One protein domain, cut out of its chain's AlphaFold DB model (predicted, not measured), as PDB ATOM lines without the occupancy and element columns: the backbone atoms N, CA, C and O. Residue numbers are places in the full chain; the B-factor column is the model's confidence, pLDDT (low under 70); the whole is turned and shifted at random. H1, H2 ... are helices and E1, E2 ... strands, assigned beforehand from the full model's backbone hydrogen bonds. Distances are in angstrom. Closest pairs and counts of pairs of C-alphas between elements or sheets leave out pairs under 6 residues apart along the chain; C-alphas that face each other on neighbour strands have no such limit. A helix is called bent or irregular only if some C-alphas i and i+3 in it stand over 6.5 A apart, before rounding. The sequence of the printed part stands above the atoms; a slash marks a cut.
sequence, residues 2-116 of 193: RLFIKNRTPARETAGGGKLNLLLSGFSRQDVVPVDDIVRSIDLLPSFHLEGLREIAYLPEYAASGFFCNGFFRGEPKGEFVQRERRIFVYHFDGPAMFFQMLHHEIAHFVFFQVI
ATOM      1  N   ARG A   2     158.310 196.728 169.505       78.38
ATOM      2  CA  ARG A   2     158.924 195.581 170.190       78.38
ATOM      3  C   ARG A   2     158.993 195.869 171.689       78.38
ATOM      4  O   ARG A   2     159.460 196.931 172.086       78.38
ATOM      5  N   LEU A   3     158.516 194.934 172.507       71.38
ATOM      6  CA  LEU A   3     158.640 195.022 173.961       71.38
ATOM      7  C   LEU A   3     160.011 194.477 174.373       71.38
ATOM      8  O   LEU A   3     160.319 193.317 174.096       71.38
ATOM      9  N   PHE A   4     160.828 195.309 175.016       73.88
ATOM     10  CA  PHE A   4     162.073 194.887 175.645       73.88
ATOM     11  C   PHE A   4     161.788 194.481 177.089       73.88
ATOM     12  O   PHE A   4     161.232 195.257 177.868       73.88
ATOM     13  N   ILE A   5     162.158 193.247 177.427       70.75
ATOM     14  CA  ILE A   5     161.971 192.671 178.754       70.75
ATOM     15  C   ILE A   5     163.348 192.364 179.322       70.75
ATOM     16  O   ILE A   5     164.083 191.556 178.755       70.75
ATOM     17  N   LYS A   6     163.664 192.967 180.466       78.44
ATOM     18  CA  LYS A   6     164.922 192.740 181.177       78.44
ATOM     19  C   LYS A   6     164.657 192.295 182.605       78.44
ATOM     20  O   LYS A   6     163.768 192.817 183.277       78.44
ATOM     21  N   ASN A   7     165.437 191.328 183.083       69.62
ATOM     22  CA  ASN A   7     165.407 190.959 184.495       69.62
ATOM     23  C   ASN A   7     165.940 192.127 185.326       69.62
ATOM     24  O   ASN A   7     166.974 192.705 184.987       69.62
ATOM     25  N   ARG A   8     165.248 192.477 186.412       61.41
ATOM     26  CA  ARG A   8     165.769 193.480 187.339       61.41
ATOM     27  C   ARG A   8     167.072 192.970 187.953       61.41
ATOM     28  O   ARG A   8     167.077 191.984 188.683       61.41
ATOM     29  N   THR A   9     168.165 193.657 187.656       60.66
ATOM     30  CA  THR A   9     169.380 193.638 188.467       60.66
ATOM     31  C   THR A   9     169.207 194.732 189.512       60.66
ATOM     32  O   THR A   9     169.268 195.914 189.146       60.66
ATOM     33  N   PRO A  10     168.917 194.373 190.768       54.75
ATOM     34  CA  PRO A  10     168.619 195.366 191.778       54.75
ATOM     35  C   PRO A  10     169.852 196.216 192.081       54.75
ATOM     36  O   PRO A  10     170.987 195.732 192.048       54.75
ATOM     37  N   ALA A  11     169.610 197.483 192.408       56.53
ATOM     38  CA  ALA A  11     170.541 198.253 193.222       56.53
ATOM     39  C   ALA A  11     170.824 197.446 194.499       56.53
ATOM     40  O   ALA A  11     169.896 196.804 195.013       56.53
ATOM     41  N   ARG A  12     172.085 197.404 194.958       52.03
ATOM     42  CA  ARG A  12     172.509 196.589 196.110       52.03
ATOM     43  C   ARG A  12     171.458 196.731 197.222       52.03
ATOM     44  O   ARG A  12     171.198 197.836 197.664       52.03
ATOM     45  N   GLU A  13     170.844 195.605 197.600       44.03
ATOM     46  CA  GLU A  13     169.824 195.438 198.660       44.03
ATOM     47  C   GLU A  13     168.322 195.592 198.331       44.03
ATOM     48  O   GLU A  13     167.500 195.391 199.222       44.03
ATOM     49  N   THR A  14     167.889 195.780 197.079       47.19
ATOM     50  CA  THR A  14     166.438 195.711 196.754       47.19
ATOM     51  C   THR A  14     166.041 194.370 196.130       47.19
ATOM     52  O   THR A  14     165.931 194.218 194.919       47.19
ATOM     53  N   ALA A  15     165.814 193.347 196.958       40.75
ATOM     54  CA  ALA A  15     165.335 192.033 196.515       40.75
ATOM     55  C   ALA A  15     163.868 192.085 196.030       40.75
ATOM     56  O   ALA A  15     162.945 191.691 196.732       40.75
ATOM     57  N   GLY A  16     163.649 192.584 194.812       46.19
ATOM     58  CA  GLY A  16     162.365 192.551 194.117       46.19
ATOM     59  C   GLY A  16     162.502 191.823 192.785       46.19
ATOM     60  O   GLY A  16     162.921 192.419 191.793       46.19
ATOM     61  N   GLY A  17     162.150 190.535 192.751       50.53
ATOM     62  CA  GLY A  17     162.093 189.738 191.525       50.53
ATOM     63  C   GLY A  17     160.981 190.236 190.600       50.53
ATOM     64  O   GLY A  17     159.851 189.771 190.677       50.53
ATOM     65  N   GLY A  18     161.299 191.202 189.738       60.12
ATOM     66  CA  GLY A  18     160.383 191.777 188.754       60.12
ATOM     67  C   GLY A  18     161.024 191.885 187.371       60.12
ATOM     68  O   GLY A  18     162.248 191.878 187.231       60.12
ATOM     69  N   LYS A  19     160.188 191.990 186.335       66.00
ATOM     70  CA  LYS A  19     160.622 192.259 184.958       66.00
ATOM     71  C   LYS A  19     160.497 193.754 184.669       66.00
ATOM     72  O   LYS A  19     159.443 194.343 184.900       66.00
ATOM     73  N   LEU A  20     161.569 194.360 184.174       78.88
ATOM     74  CA  LEU A  20     161.542 195.688 183.574       78.88
ATOM     75  C   LEU A  20     160.945 195.562 182.170       78.88
ATOM     76  O   LEU A  20     161.448 194.780 181.362       78.88
ATOM     77  N   ASN A  21     159.905 196.344 181.888       79.81
ATOM     78  CA  ASN A  21     159.287 196.433 180.571       79.81
ATOM     79  C   ASN A  21     159.575 197.816 179.984       79.81
ATOM     80  O   ASN A  21     159.128 198.814 180.542       79.81
ATOM     81  N   LEU A  22     160.295 197.859 178.866       88.44
ATOM     82  CA  LEU A  22     160.582 199.080 178.117       88.44
ATOM     83  C   LEU A  22     160.060 198.923 176.690       88.44
ATOM     84  O   LEU A  22     160.335 197.921 176.025       88.44
ATOM     85  N   LEU A  23     159.305 199.902 176.206       91.00
ATOM     86  CA  LEU A  23     158.798 199.878 174.840       91.00
ATOM     87  C   LEU A  23     159.836 200.441 173.862       91.00
ATOM     88  O   LEU A  23     160.308 201.557 174.051       91.00
ATOM     89  N   LEU A  24     160.150 199.695 172.799       92.50
ATOM     90  CA  LEU A  24     160.914 200.192 171.654       92.50
ATOM     91  C   LEU A  24     159.983 200.338 170.443       92.50
ATOM     92  O   LEU A  24     159.378 199.362 169.971       92.50
ATOM     93  N   SER A  25     159.855 201.555 169.921       92.94
ATOM     94  CA  SER A  25     158.926 201.874 168.832       92.94
ATOM     95  C   SER A  25     159.594 202.689 167.718       92.94
ATOM     96  O   SER A  25     160.669 203.255 167.884       92.94
ATOM     97  N   GLY A  26     159.013 202.660 166.515       89.94
ATOM     98  CA  GLY A  26     159.507 203.414 165.355       89.94
ATOM     99  C   GLY A  26     160.775 202.883 164.668       89.94
ATOM    100  O   GLY A  26     160.957 203.150 163.489       89.94
ATOM    101  N   PHE A  27     161.617 202.077 165.323       91.00
ATOM    102  CA  PHE A  27     162.933 201.679 164.782       91.00
ATOM    103  C   PHE A  27     162.932 200.822 163.508       91.00
ATOM    104  O   PHE A  27     163.975 200.688 162.880       91.00
ATOM    105  N   SER A  28     161.791 200.265 163.092       88.00
ATOM    106  CA  SER A  28     161.657 199.581 161.794       88.00
ATOM    107  C   SER A  28     161.581 200.544 160.602       88.00
ATOM    108  O   SER A  28     161.399 200.100 159.478       88.00
ATOM    109  N   ARG A  29     161.615 201.858 160.852       87.56
ATOM    110  CA  ARG A  29     161.499 202.925 159.846       87.56
ATOM    111  C   ARG A  29     162.860 203.474 159.400       87.56
ATOM    112  O   ARG A  29     162.905 204.464 158.682       87.56
ATOM    113  N   GLN A  30     163.944 202.875 159.878       89.12
ATOM    114  CA  GLN A  30     165.320 203.205 159.527       89.12
ATOM    115  C   GLN A  30     166.089 201.907 159.278       89.12
ATOM    116  O   GLN A  30     165.784 200.895 159.907       89.12
ATOM    117  N   ASP A  31     167.102 201.970 158.418       88.94
ATOM    118  CA  ASP A  31     167.929 200.818 158.021       88.94
ATOM    119  C   ASP A  31     169.399 200.966 158.453       88.94
ATOM    120  O   ASP A  31     170.285 200.257 157.981       88.94
ATOM    121  N   VAL A  32     169.683 201.918 159.343       90.44
ATOM    122  CA  VAL A  32     171.044 202.301 159.740       90.44
ATOM    123  C   VAL A  32     171.546 201.446 160.905       90.44
ATOM    124  O   VAL A  32     172.704 201.036 160.919       90.44
ATOM    125  N   VAL A  33     170.687 201.173 161.892       92.31
ATOM    126  CA  VAL A  33     171.021 200.399 163.094       92.31
ATOM    127  C   VAL A  33     170.051 199.228 163.248       92.31
ATOM    128  O   VAL A  33     168.845 199.448 163.392       92.31
ATOM    129  N   PRO A  34     170.530 197.973 163.279       92.50
ATOM    130  CA  PRO A  34     169.673 196.829 163.559       92.50
ATOM    131  C   PRO A  34     169.025 196.943 164.942       92.50
ATOM    132  O   PRO A  34     169.694 197.248 165.927       92.50
ATOM    133  N   VAL A  35     167.730 196.630 165.055       91.31
ATOM    134  CA  VAL A  35     167.003 196.696 166.341       91.31
ATOM    135  C   VAL A  35     167.667 195.834 167.420       91.31
ATOM    136  O   VAL A  35     167.675 196.210 168.590       91.31
ATOM    137  N   ASP A  36     168.250 194.694 167.046       91.50
ATOM    138  CA  ASP A  36     168.966 193.840 167.996       91.50
ATOM    139  C   ASP A  36     170.221 194.515 168.565       91.50
ATOM    140  O   ASP A  36     170.592 194.235 169.700       91.50
ATOM    141  N   ASP A  37     170.859 195.422 167.829       94.31
ATOM    142  CA  ASP A  37     172.034 196.163 168.296       94.31
ATOM    143  C   ASP A  37     171.617 197.231 169.312       94.31
ATOM    144  O   ASP A  37     172.277 197.403 170.336       94.31
ATOM    145  N   ILE A  38     170.463 197.870 169.082       93.75
ATOM    146  CA  ILE A  38     169.812 198.778 170.039       93.75
ATOM    147  C   ILE A  38     169.515 198.033 171.342       93.75
ATOM    148  O   ILE A  38     169.880 198.484 172.425       93.75
ATOM    149  N   VAL A  39     168.896 196.854 171.232       92.06
ATOM    150  CA  VAL A  39     168.579 195.996 172.378       92.06
ATOM    151  C   VAL A  39     169.847 195.597 173.134       92.06
ATOM    152  O   VAL A  39     169.880 195.734 174.354       92.06
ATOM    153  N   ARG A  40     170.902 195.153 172.436       93.19
ATOM    154  CA  ARG A  40     172.179 194.786 173.071       93.19
ATOM    155  C   ARG A  40     172.823 195.970 173.787       93.19
ATOM    156  O   ARG A  40     173.298 195.804 174.901       93.19
ATOM    157  N   SER A  41     172.805 197.154 173.178       94.00
ATOM    158  CA  SER A  41     173.332 198.385 173.777       94.00
ATOM    159  C   SER A  41     172.578 198.773 175.056       94.00
ATOM    160  O   SER A  41     173.207 199.050 176.078       94.00
ATOM    161  N   ILE A  42     171.242 198.715 175.052       94.00
ATOM    162  CA  ILE A  42     170.422 198.964 176.249       94.00
ATOM    163  C   ILE A  42     170.670 197.887 177.312       94.00
ATOM    164  O   ILE A  42     170.687 198.181 178.509       94.00
ATOM    165  N   ASP A  43     170.902 196.639 176.903       91.56
ATOM    166  CA  ASP A  43     171.132 195.545 177.841       91.56
ATOM    167  C   ASP A  43     172.475 195.639 178.591       91.56
ATOM    168  O   ASP A  43     172.617 195.074 179.676       91.56
ATOM    169  N   LEU A  44     173.425 196.444 178.110       90.50
ATOM    170  CA  LEU A  44     174.641 196.771 178.865       90.50
ATOM    171  C   LEU A  44     174.359 197.638 180.102       90.50
ATOM    172  O   LEU A  44     175.181 197.694 181.018       90.50
ATOM    173  N   LEU A  45     173.217 198.327 180.143       94.81
ATOM    174  CA  LEU A  45     172.903 199.268 181.210       94.81
ATOM    175  C   LEU A  45     172.349 198.558 182.451       94.81
ATOM    176  O   LEU A  45     171.552 197.621 182.321       94.81
ATOM    177  N   PRO A  46     172.692 199.014 183.669       93.44
ATOM    178  CA  PRO A  46     172.058 198.520 184.882       93.44
ATOM    179  C   PRO A  46     170.542 198.706 184.828       93.44
ATOM    180  O   PRO A  46     170.051 199.747 184.399       93.44
ATOM    181  N   SER A  47     169.776 197.714 185.287       90.88
ATOM    182  CA  SER A  47     168.315 197.773 185.144       90.88
ATOM    183  C   SER A  47     167.678 198.953 185.894       90.88
ATOM    184  O   SER A  47     166.697 199.514 185.415       90.88
ATOM    185  N   PHE A  48     168.286 199.392 187.003       90.75
ATOM    186  CA  PHE A  48     167.830 200.553 187.771       90.75
ATOM    187  C   PHE A  48     168.023 201.886 187.020       90.75
ATOM    188  O   PHE A  48     167.326 202.848 187.315       90.75
ATOM    189  N   HIS A  49     168.889 201.951 185.995       94.62
ATOM    190  CA  HIS A  49     168.980 203.113 185.091       94.62
ATOM    191  C   HIS A  49     167.824 203.198 184.097       94.62
ATOM    192  O   HIS A  49     167.691 204.196 183.398       94.62
ATOM    193  N   LEU A  50     167.018 202.145 183.994       93.56
ATOM    194  CA  LEU A  50     165.887 202.064 183.080       93.56
ATOM    195  C   LEU A  50     164.559 201.980 183.843       93.56
ATOM    196  O   LEU A  50     163.492 202.080 183.242       93.56
ATOM    197  N   GLU A  51     164.599 201.787 185.164       90.12
ATOM    198  CA  GLU A  51     163.405 201.602 185.979       90.12
ATOM    199  C   GLU A  51     162.552 202.871 186.010       90.12
ATOM    200  O   GLU A  51     162.968 203.924 186.479       90.12
ATOM    201  N   GLY A  52     161.330 202.758 185.489       88.31
ATOM    202  CA  GLY A  52     160.402 203.876 185.352       88.31
ATOM    203  C   GLY A  52     160.465 204.588 183.999       88.31
ATOM    204  O   GLY A  52     159.570 205.395 183.737       88.31
ATOM    205  N   LEU A  53     161.440 204.276 183.136       91.75
ATOM    206  CA  LEU A  53     161.428 204.686 181.730       91.75
ATOM    207  C   LEU A  53     160.375 203.864 180.975       91.75
ATOM    208  O   LEU A  53     160.325 202.642 181.102       91.75
ATOM    209  N   ARG A  54     159.512 204.532 180.208       91.69
ATOM    210  CA  ARG A  54     158.356 203.889 179.564       91.69
ATOM    211  C   ARG A  54     158.638 203.473 178.128       91.69
ATOM    212  O   ARG A  54     158.241 202.385 177.716       91.69
ATOM    213  N   GLU A  55     159.307 204.334 177.369       93.38
ATOM    214  CA  GLU A  55     159.471 204.143 175.932       93.38
ATOM    215  C   GLU A  55     160.723 204.835 175.394       93.38
ATOM    216  O   GLU A  55     161.075 205.929 175.837       93.38
ATOM    217  N   ILE A  56     161.348 204.198 174.406       94.38
ATOM    218  CA  ILE A  56     162.317 204.805 173.498       94.38
ATOM    219  C   ILE A  56     161.747 204.664 172.084       94.38
ATOM    220  O   ILE A  56     161.532 203.550 171.595       94.38
ATOM    221  N   ALA A  57     161.475 205.794 171.444       93.12
ATOM    222  CA  ALA A  57     160.777 205.867 170.171       93.12
ATOM    223  C   ALA A  57     161.630 206.569 169.113       93.12
ATOM    224  O   ALA A  57     162.203 207.624 169.366       93.12
ATOM    225  N   TYR A  58     161.668 206.011 167.907       92.06
ATOM    226  CA  TYR A  58     162.245 206.670 166.737       92.06
ATOM    227  C   TYR A  58     161.170 207.433 165.952       92.06
ATOM    228  O   TYR A  58     160.251 206.822 165.392       92.06
ATOM    229  N   LEU A  59     161.289 208.761 165.909       88.94
ATOM    230  CA  LEU A  59     160.339 209.691 165.287       88.94
ATOM    231  C   LEU A  59     161.077 210.717 164.404       88.94
ATOM    232  O   LEU A  59     161.195 211.878 164.786       88.94
ATOM    233  N   PRO A  60     161.574 210.337 163.216       81.44
ATOM    234  CA  PRO A  60     162.375 211.229 162.373       81.44
ATOM    235  C   PRO A  60     161.638 212.510 161.948       81.44
ATOM    236  O   PRO A  60     162.283 213.514 161.671       81.44
ATOM    237  N   GLU A  61     160.301 212.515 161.953       75.38
ATOM    238  CA  GLU A  61     159.478 213.678 161.586       75.38
ATOM    239  C   GLU A  61     159.500 214.807 162.623       75.38
ATOM    240  O   GLU A  61     159.225 215.957 162.284       75.38
ATOM    241  N   TYR A  62     159.798 214.497 163.887       66.94
ATOM    242  CA  TYR A  62     159.730 215.466 164.985       66.94
ATOM    243  C   TYR A  62     160.997 216.320 165.135       66.94
ATOM    244  O   TYR A  62     161.000 217.267 165.925       66.94
ATOM    245  N   ALA A  63     162.029 216.065 164.317       57.81
ATOM    246  CA  ALA A  63     163.229 216.901 164.229       57.81
ATOM    247  C   ALA A  63     162.893 218.388 163.975       57.81
ATOM    248  O   ALA A  63     163.646 219.275 164.368       57.81
ATOM    249  N   ALA A  64     161.738 218.668 163.358       46.81
ATOM    250  CA  ALA A  64     161.308 220.009 162.978       46.81
ATOM    251  C   ALA A  64     160.558 220.801 164.073       46.81
ATOM    252  O   ALA A  64     160.242 221.969 163.841       46.81
ATOM    253  N   SER A  65     160.244 220.224 165.246       43.47
ATOM    254  CA  SER A  65     159.339 220.871 166.223       43.47
ATOM    255  C   SER A  65     159.834 220.990 167.678       43.47
ATOM    256  O   SER A  65     159.048 221.387 168.538       43.47
ATOM    257  N   GLY A  66     161.100 220.688 167.990       40.56
ATOM    258  CA  GLY A  66     161.603 220.616 169.376       40.56
ATOM    259  C   GLY A  66     162.495 221.783 169.836       40.56
ATOM    260  O   GLY A  66     163.626 221.910 169.391       40.56
ATOM    261  N   PHE A  67     161.948 222.607 170.735       38.44
ATOM    262  CA  PHE A  67     162.550 223.488 171.757       38.44
ATOM    263  C   PHE A  67     164.023 223.966 171.657       38.44
ATOM    264  O   PHE A  67     164.985 223.226 171.830       38.44
ATOM    265  N   PHE A  68     164.170 225.294 171.561       36.44
ATOM    266  CA  PHE A  68     165.410 226.045 171.765       36.44
ATOM    267  C   PHE A  68     165.731 226.206 173.261       36.44
ATOM    268  O   PHE A  68     164.978 226.860 173.983       36.44
ATOM    269  N   CYS A  69     166.909 225.762 173.703       33.09
ATOM    270  CA  CYS A  69     167.559 226.321 174.891       33.09
ATOM    271  C   CYS A  69     168.735 227.213 174.465       33.09
ATOM    272  O   CYS A  69     169.736 226.746 173.930       33.09
ATOM    273  N   ASN A  70     168.596 228.520 174.716       33.16
ATOM    274  CA  ASN A  70     169.670 229.521 174.733       33.16
ATOM    275  C   ASN A  70     170.609 229.582 173.512       33.16
ATOM    276  O   ASN A  70     171.818 229.638 173.674       33.16
ATOM    277  N   GLY A  71     170.078 229.665 172.290       34.94
ATOM    278  CA  GLY A  71     170.736 230.395 171.189       34.94
ATOM    279  C   GLY A  71     172.111 229.920 170.681       34.94
ATOM    280  O   GLY A  71     172.700 230.629 169.868       34.94
ATOM    281  N   PHE A  72     172.624 228.758 171.104       36.97
ATOM    282  CA  PHE A  72     173.981 228.305 170.754       36.97
ATOM    283  C   PHE A  72     174.056 227.155 169.735       36.97
ATOM    284  O   PHE A  72     175.152 226.855 169.264       36.97
ATOM    285  N   PHE A  73     172.933 226.565 169.308       41.75
ATOM    286  CA  PHE A  73     172.937 225.471 168.326       41.75
ATOM    287  C   PHE A  73     172.181 225.817 167.043       41.75
ATOM    288  O   PHE A  73     170.990 226.112 167.056       41.75
ATOM    289  N   ARG A  74     172.896 225.749 165.912       42.69
ATOM    290  CA  ARG A  74     172.340 225.715 164.551       42.69
ATOM    291  C   ARG A  74     172.295 224.265 164.058       42.69
ATOM    292  O   ARG A  74     173.025 223.901 163.141       42.69
ATOM    293  N   GLY A  75     171.485 223.431 164.698       54.72
ATOM    294  CA  GLY A  75     171.274 222.049 164.280       54.72
ATOM    295  C   GLY A  75     169.899 221.567 164.709       54.72
ATOM    296  O   GLY A  75     169.400 221.990 165.749       54.72
ATOM    297  N   GLU A  76     169.286 220.714 163.895       63.53
ATOM    298  CA  GLU A  76     168.057 220.017 164.270       63.53
ATOM    299  C   GLU A  76     168.344 219.117 165.482       63.53
ATOM    300  O   GLU A  76     169.381 218.436 165.482       63.53
ATOM    301  N   PRO A  77     167.473 219.104 166.509       68.12
ATOM    302  CA  PRO A  77     167.629 218.203 167.639       68.12
ATOM    303  C   PRO A  77     167.703 216.761 167.132       68.12
ATOM    304  O   PRO A  77     167.023 216.371 166.179       68.12
ATOM    305  N   LYS A  78     168.561 215.961 167.765       78.88
ATOM    306  CA  LYS A  78     168.832 214.569 167.365       78.88
ATOM    307  C   LYS A  78     168.171 213.559 168.306       78.88
ATOM    308  O   LYS A  78     167.892 212.431 167.897       78.88
ATOM    309  N   GLY A  79     167.829 213.991 169.514       82.81
ATOM    310  CA  GLY A  79     167.010 213.269 170.473       82.81
ATOM    311  C   GLY A  79     166.445 214.213 171.530       82.81
ATOM    312  O   GLY A  79     166.767 215.402 171.538       82.81
ATOM    313  N   GLU A  80     165.547 213.686 172.359       89.19
ATOM    314  CA  GLU A  80     165.003 214.387 173.519       89.19
ATOM    315  C   GLU A  80     164.465 213.397 174.560       89.19
ATOM    316  O   GLU A  80     163.640 212.525 174.260       89.19
ATOM    317  N   PHE A  81     164.859 213.583 175.816       90.38
ATOM    318  CA  PHE A  81     164.197 212.992 176.967       90.38
ATOM    319  C   PHE A  81     163.049 213.880 177.479       90.38
ATOM    320  O   PHE A  81     163.253 214.909 178.125       90.38
ATOM    321  N   VAL A  82     161.809 213.418 177.299       87.75
ATOM    322  CA  VAL A  82     160.607 214.102 177.793       87.75
ATOM    323  C   VAL A  82     160.288 213.631 179.210       87.75
ATOM    324  O   VAL A  82     159.638 212.602 179.438       87.75
ATOM    325  N   GLN A  83     160.719 214.422 180.196       85.56
ATOM    326  CA  GLN A  83     160.671 214.065 181.618       85.56
ATOM    327  C   GLN A  83     159.269 213.712 182.139       85.56
ATOM    328  O   GLN A  83     159.128 212.757 182.908       85.56
ATOM    329  N   ARG A  84     158.237 214.465 181.729       82.94
ATOM    330  CA  ARG A  84     156.842 214.257 182.168       82.94
ATOM    331  C   ARG A  84     156.289 212.916 181.693       82.94
ATOM    332  O   ARG A  84     155.544 212.263 182.417       82.94
ATOM    333  N   GLU A  85     156.661 212.511 180.484       85.69
ATOM    334  CA  GLU A  85     156.195 211.267 179.874       85.69
ATOM    335  C   GLU A  85     157.093 210.078 180.211       85.69
ATOM    336  O   GLU A  85     156.661 208.934 180.076       85.69
ATOM    337  N   ARG A  86     158.317 210.341 180.691       89.06
ATOM    338  CA  ARG A  86     159.372 209.341 180.888       89.06
ATOM    339  C   ARG A  86     159.626 208.567 179.594       89.06
ATOM    340  O   ARG A  86     159.642 207.334 179.581       89.06
ATOM    341  N   ARG A  87     159.773 209.319 178.504       92.06
ATOM    342  CA  ARG A  87     160.002 208.809 177.154       92.06
ATOM    343  C   ARG A  87     161.228 209.459 176.548       92.06
ATOM    344  O   ARG A  87     161.514 210.617 176.837       92.06
ATOM    345  N   ILE A  88     161.916 208.704 175.709       93.00
ATOM    346  CA  ILE A  88     163.019 209.194 174.893       93.00
ATOM    347  C   ILE A  88     162.571 209.157 173.442       93.00
ATOM    348  O   ILE A  88     162.115 208.119 172.957       93.00
ATOM    349  N   PHE A  89     162.733 210.276 172.757       90.88
ATOM    350  CA  PHE A  89     162.561 210.371 171.322       90.88
ATOM    351  C   PHE A  89     163.928 210.461 170.663       90.88
ATOM    352  O   PHE A  89     164.787 211.223 171.093       90.88
ATOM    353  N   VAL A  90     164.132 209.660 169.626       89.94
ATOM    354  CA  VAL A  90     165.287 209.755 168.738       89.94
ATOM    355  C   VAL A  90     164.778 210.234 167.388       89.94
ATOM    356  O   VAL A  90     163.860 209.639 166.817       89.94
ATOM    357  N   TYR A  91     165.361 211.321 166.898       88.19
ATOM    358  CA  TYR A  91     165.001 211.950 165.633       88.19
ATOM    359  C   TYR A  91     165.921 211.427 164.524       88.19
ATOM    360  O   TYR A  91     166.179 210.230 164.461       88.19
ATOM    361  N   HIS A  92     166.420 212.276 163.627       84.75
ATOM    362  CA  HIS A  92     167.319 211.838 162.560       84.75
ATOM    363  C   HIS A  92     168.757 211.610 163.052       84.75
ATOM    364  O   HIS A  92     169.239 212.334 163.918       84.75
ATOM    365  N   PHE A  93     169.470 210.646 162.466       85.75
ATOM    366  CA  PHE A  93     170.878 210.378 162.759       85.75
ATOM    367  C   PHE A  93     171.601 209.846 161.521       85.75
ATOM    368  O   PHE A  93     171.026 209.098 160.731       85.75
ATOM    369  N   ASP A  94     172.877 210.206 161.387       82.38
ATOM    370  CA  ASP A  94     173.643 209.982 160.152       82.38
ATOM    371  C   ASP A  94     174.398 208.643 160.146       82.38
ATOM    372  O   ASP A  94     174.913 208.202 159.120       82.38
ATOM    373  N   GLY A  95     174.480 207.968 161.295       89.38
ATOM    374  CA  GLY A  95     175.153 206.680 161.397       89.38
ATOM    375  C   GLY A  95     175.062 206.030 162.778       89.38
ATOM    376  O   GLY A  95     174.626 206.669 163.743       89.38
ATOM    377  N   PRO A  96     175.521 204.771 162.909       92.25
ATOM    378  CA  PRO A  96     175.398 204.006 164.149       92.25
ATOM    379  C   PRO A  96     176.109 204.642 165.347       92.25
ATOM    380  O   PRO A  96     175.556 204.673 166.441       92.25
ATOM    381  N   ALA A  97     177.315 205.185 165.155       90.38
ATOM    382  CA  ALA A  97     178.071 205.812 166.241       90.38
ATOM    383  C   ALA A  97     177.322 207.017 166.833       90.38
ATOM    384  O   ALA A  97     177.192 207.132 168.050       90.38
ATOM    385  N   MET A  98     176.766 207.867 165.964       89.50
ATOM    386  CA  MET A  98     175.937 209.000 166.370       89.50
ATOM    387  C   MET A  98     174.670 208.531 167.088       89.50
ATOM    388  O   MET A  98     174.326 209.071 168.136       89.50
ATOM    389  N   PHE A  99     174.006 207.501 166.554       92.75
ATOM    390  CA  PHE A  99     172.820 206.925 167.173       92.75
ATOM    391  C   PHE A  99     173.090 206.452 168.604       92.75
ATOM    392  O   PHE A  99     172.366 206.838 169.516       92.75
ATOM    393  N   PHE A 100     174.132 205.644 168.823       94.56
ATOM    394  CA  PHE A 100     174.421 205.109 170.155       94.56
ATOM    395  C   PHE A 100     174.882 206.188 171.132       94.56
ATOM    396  O   PHE A 100     174.479 206.151 172.295       94.56
ATOM    397  N   GLN A 101     175.672 207.162 170.669       93.38
ATOM    398  CA  GLN A 101     176.030 208.323 171.482       93.38
ATOM    399  C   GLN A 101     174.761 209.040 171.959       93.38
ATOM    400  O   GLN A 101     174.607 209.265 173.156       93.38
ATOM    401  N   MET A 102     173.818 209.314 171.050       92.25
ATOM    402  CA  MET A 102     172.588 210.031 171.394       92.25
ATOM    403  C   MET A 102     171.628 209.212 172.242       92.25
ATOM    404  O   MET A 102     171.100 209.712 173.226       92.25
ATOM    405  N   LEU A 103     171.467 207.926 171.945       95.12
ATOM    406  CA  LEU A 103     170.669 207.023 172.765       95.12
ATOM    407  C   LEU A 103     171.137 207.037 174.225       95.12
ATOM    408  O   LEU A 103     170.324 207.168 175.140       95.12
ATOM    409  N   HIS A 104     172.443 206.900 174.459       96.81
ATOM    410  CA  HIS A 104     172.974 206.894 175.817       96.81
ATOM    411  C   HIS A 104     172.977 208.279 176.462       96.81
ATOM    412  O   HIS A 104     172.789 208.352 177.673       96.81
ATOM    413  N   HIS A 105     173.128 209.345 175.678       96.44
ATOM    414  CA  HIS A 105     172.971 210.722 176.137       96.44
ATOM    415  C   HIS A 105     171.552 210.967 176.682       96.44
ATOM    416  O   HIS A 105     171.388 211.380 177.827       96.44
ATOM    417  N   GLU A 106     170.508 210.604 175.934       95.69
ATOM    418  CA  GLU A 106     169.125 210.801 176.395       95.69
ATOM    419  C   GLU A 106     168.775 209.918 177.601       95.69
ATOM    420  O   GLU A 106     168.090 210.344 178.538       95.69
ATOM    421  N   ILE A 107     169.291 208.684 177.638       96.69
ATOM    422  CA  ILE A 107     169.163 207.829 178.827       96.69
ATOM    423  C   ILE A 107     169.864 208.477 180.024       96.69
ATOM    424  O   ILE A 107     169.367 208.395 181.146       96.69
ATOM    425  N   ALA A 108     170.992 209.147 179.815       97.56
ATOM    426  CA  ALA A 108     171.695 209.829 180.884       97.56
ATOM    427  C   ALA A 108     170.904 211.011 181.445       97.56
ATOM    428  O   ALA A 108     170.913 211.202 182.659       97.56
ATOM    429  N   HIS A 109     170.164 211.756 180.619       96.62
ATOM    430  CA  HIS A 109     169.211 212.739 181.133       96.62
ATOM    431  C   HIS A 109     168.163 212.070 182.023       96.62
ATOM    432  O   HIS A 109     167.970 212.496 183.164       96.62
ATOM    433  N   PHE A 110     167.546 210.972 181.573       96.25
ATOM    434  CA  PHE A 110     166.628 210.209 182.421       96.25
ATOM    435  C   PHE A 110     167.278 209.811 183.757       96.25
ATOM    436  O   PHE A 110     166.709 210.072 184.821       96.25
ATOM    437  N   VAL A 111     168.495 209.258 183.720       96.75
ATOM    438  CA  VAL A 111     169.250 208.859 184.916       96.75
ATOM    439  C   VAL A 111     169.506 210.055 185.832       96.75
ATOM    440  O   VAL A 111     169.232 209.983 187.033       96.75
ATOM    441  N   PHE A 112     169.963 211.176 185.278       96.38
ATOM    442  CA  PHE A 112     170.259 212.386 186.032       96.38
ATOM    443  C   PHE A 112     169.015 212.948 186.710       96.38
ATOM    444  O   PHE A 112     169.060 213.324 187.878       96.38
ATOM    445  N   PHE A 113     167.881 213.014 186.014       94.00
ATOM    446  CA  PHE A 113     166.674 213.638 186.548       94.00
ATOM    447  C   PHE A 113     165.878 212.711 187.466       94.00
ATOM    448  O   PHE A 113     165.375 213.179 188.493       94.00
ATOM    449  N   GLN A 114     165.798 211.421 187.145       92.88
ATOM    450  CA  GLN A 114     164.856 210.500 187.783       92.88
ATOM    451  C   GLN A 114     165.498 209.400 188.626       92.88
ATOM    452  O   GLN A 114     164.839 208.930 189.548       92.88
ATOM    453  N   VAL A 115     166.749 209.014 188.361       94.00
ATOM    454  CA  VAL A 115     167.354 207.829 188.996       94.00
ATOM    455  C   VAL A 115     168.307 208.201 190.126       94.00
ATOM    456  O   VAL A 115     168.175 207.675 191.227       94.00
ATOM    457  N   ILE A 116     169.261 209.104 189.894       95.44
ATOM    458  CA  ILE A 116     170.264 209.441 190.916       95.44
ATOM    459  C   ILE A 116     169.732 210.457 191.934       95.44
ATOM    460  O   ILE A 116     168.908 211.325 191.626       95.44
TER     461      ILE A 116
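Overview. This is residues 2 to 116 of the 193 residues of an uncharacterized protein of Betaproteobacteria bacterium (UniProt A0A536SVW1). One twisted sheet of five strands makes a wall, with two helices over the same face: H1 over the side of E1 and E2, and the long H3 over the side of E5 and E4. The short H2 sits at one end of the sheet, and beyond it residues 65 to 78 form a long loop whose residues 69 to 74 stick out; the loop of the E1 and E2 hairpin, residues 8 to 18, lies toward the other end of the longest axis. The printed part has 115 residues with three named helices and five named strands, in the order E1, E2, H1, E3, H2, E4, E5, H3 along the chain. The sheet is mixed, with the order E1, E2, E3, E5, E4, and the class is mixed, helices and strands. The whole is compact, with a radius of gyration of the C-alphas of 14.6 A and spans of 47 by 32 by 22 A.

Arrangement. E1, residues 2 to 7, and E2, residues 19 to 25, form a hairpin, antiparallel at 156 degrees; N 4 and O 22 are 2.8 A apart, within hydrogen-bond range. H1, residues 35 to 43, is on the sheet at a height of 9.0 A and runs along the strands, at 21 degrees to E1 on the local plane. It lies only just over E1 and E2, with 3 of its C-alphas falling on each; the closest C-alphas of H1 and E1 are those of Val 39 and Phe 4, 7.4 A apart. E3, residues 55 to 58, is parallel to E2 at 20 degrees, with N 56 and O 23 2.9 A apart. E2, H1 and E3 make a strand-helix-strand unit, two parallel neighbour strands with a helix between them along the chain, and its crossover is left-handed. H2, residues 60 to 64, only grazes the sheet with its residues 60 to 63. E4, residues 79 to 82, and E5, residues 87 to 90, form a second hairpin, antiparallel at 167 degrees, with N 89 and O 80 2.9 A apart. E5 is also parallel to E3 at 18 degrees, with N 57 and O 88 2.8 A apart. E1 and E4 are the edge strands. H3, residues 96 to 115, is on the sheet at a height of 8.5 A, over E4 and only just over E5, on which 3 of its C-alphas fall. It runs along the strands, at 14 degrees to E4 on the local plane, and its closest C-alpha pair with E4 is Glu 106 and Phe 81, 5.4 A apart. H1 and H3 lie on the same face, two layers with the sheet. They are close but not clearly touching, with the C-alphas of Ser 41 and Phe 100 7.7 A apart, and run the same way at a steep tilt of 39 degrees. Every O i to N i+4 pair is within hydrogen-bond range in H1 and H3; in H2 it is 0 of 1, and 0 of 2 O i to N i+3 pairs.

Along the chain. E1 begins at C-alpha 2, (158.924, 195.581, 170.190), and is 16.4 A long from first to last C-alpha. E2 is 18.9 A long and H1 12.3 A. E3 begins at C-alpha 55, (159.471, 204.143, 175.932). H2 is irregular, but only just: C-alphas 61 and 64 are 6.7 A apart. H3 is 26.4 A long and ends at C-alpha 115, (167.354, 207.829, 188.996).

Size, cuts and confidence. The two C-alphas farthest apart, those of Ala 15 and Arg 74, are 47.0 A apart. The printed part has no cut. The long links are E1 to E2, H1 to E3 and H2 to E4. The mean pLDDT of the printed part is 79.8, and residues 7 to 19 and 62 to 77 are under 70.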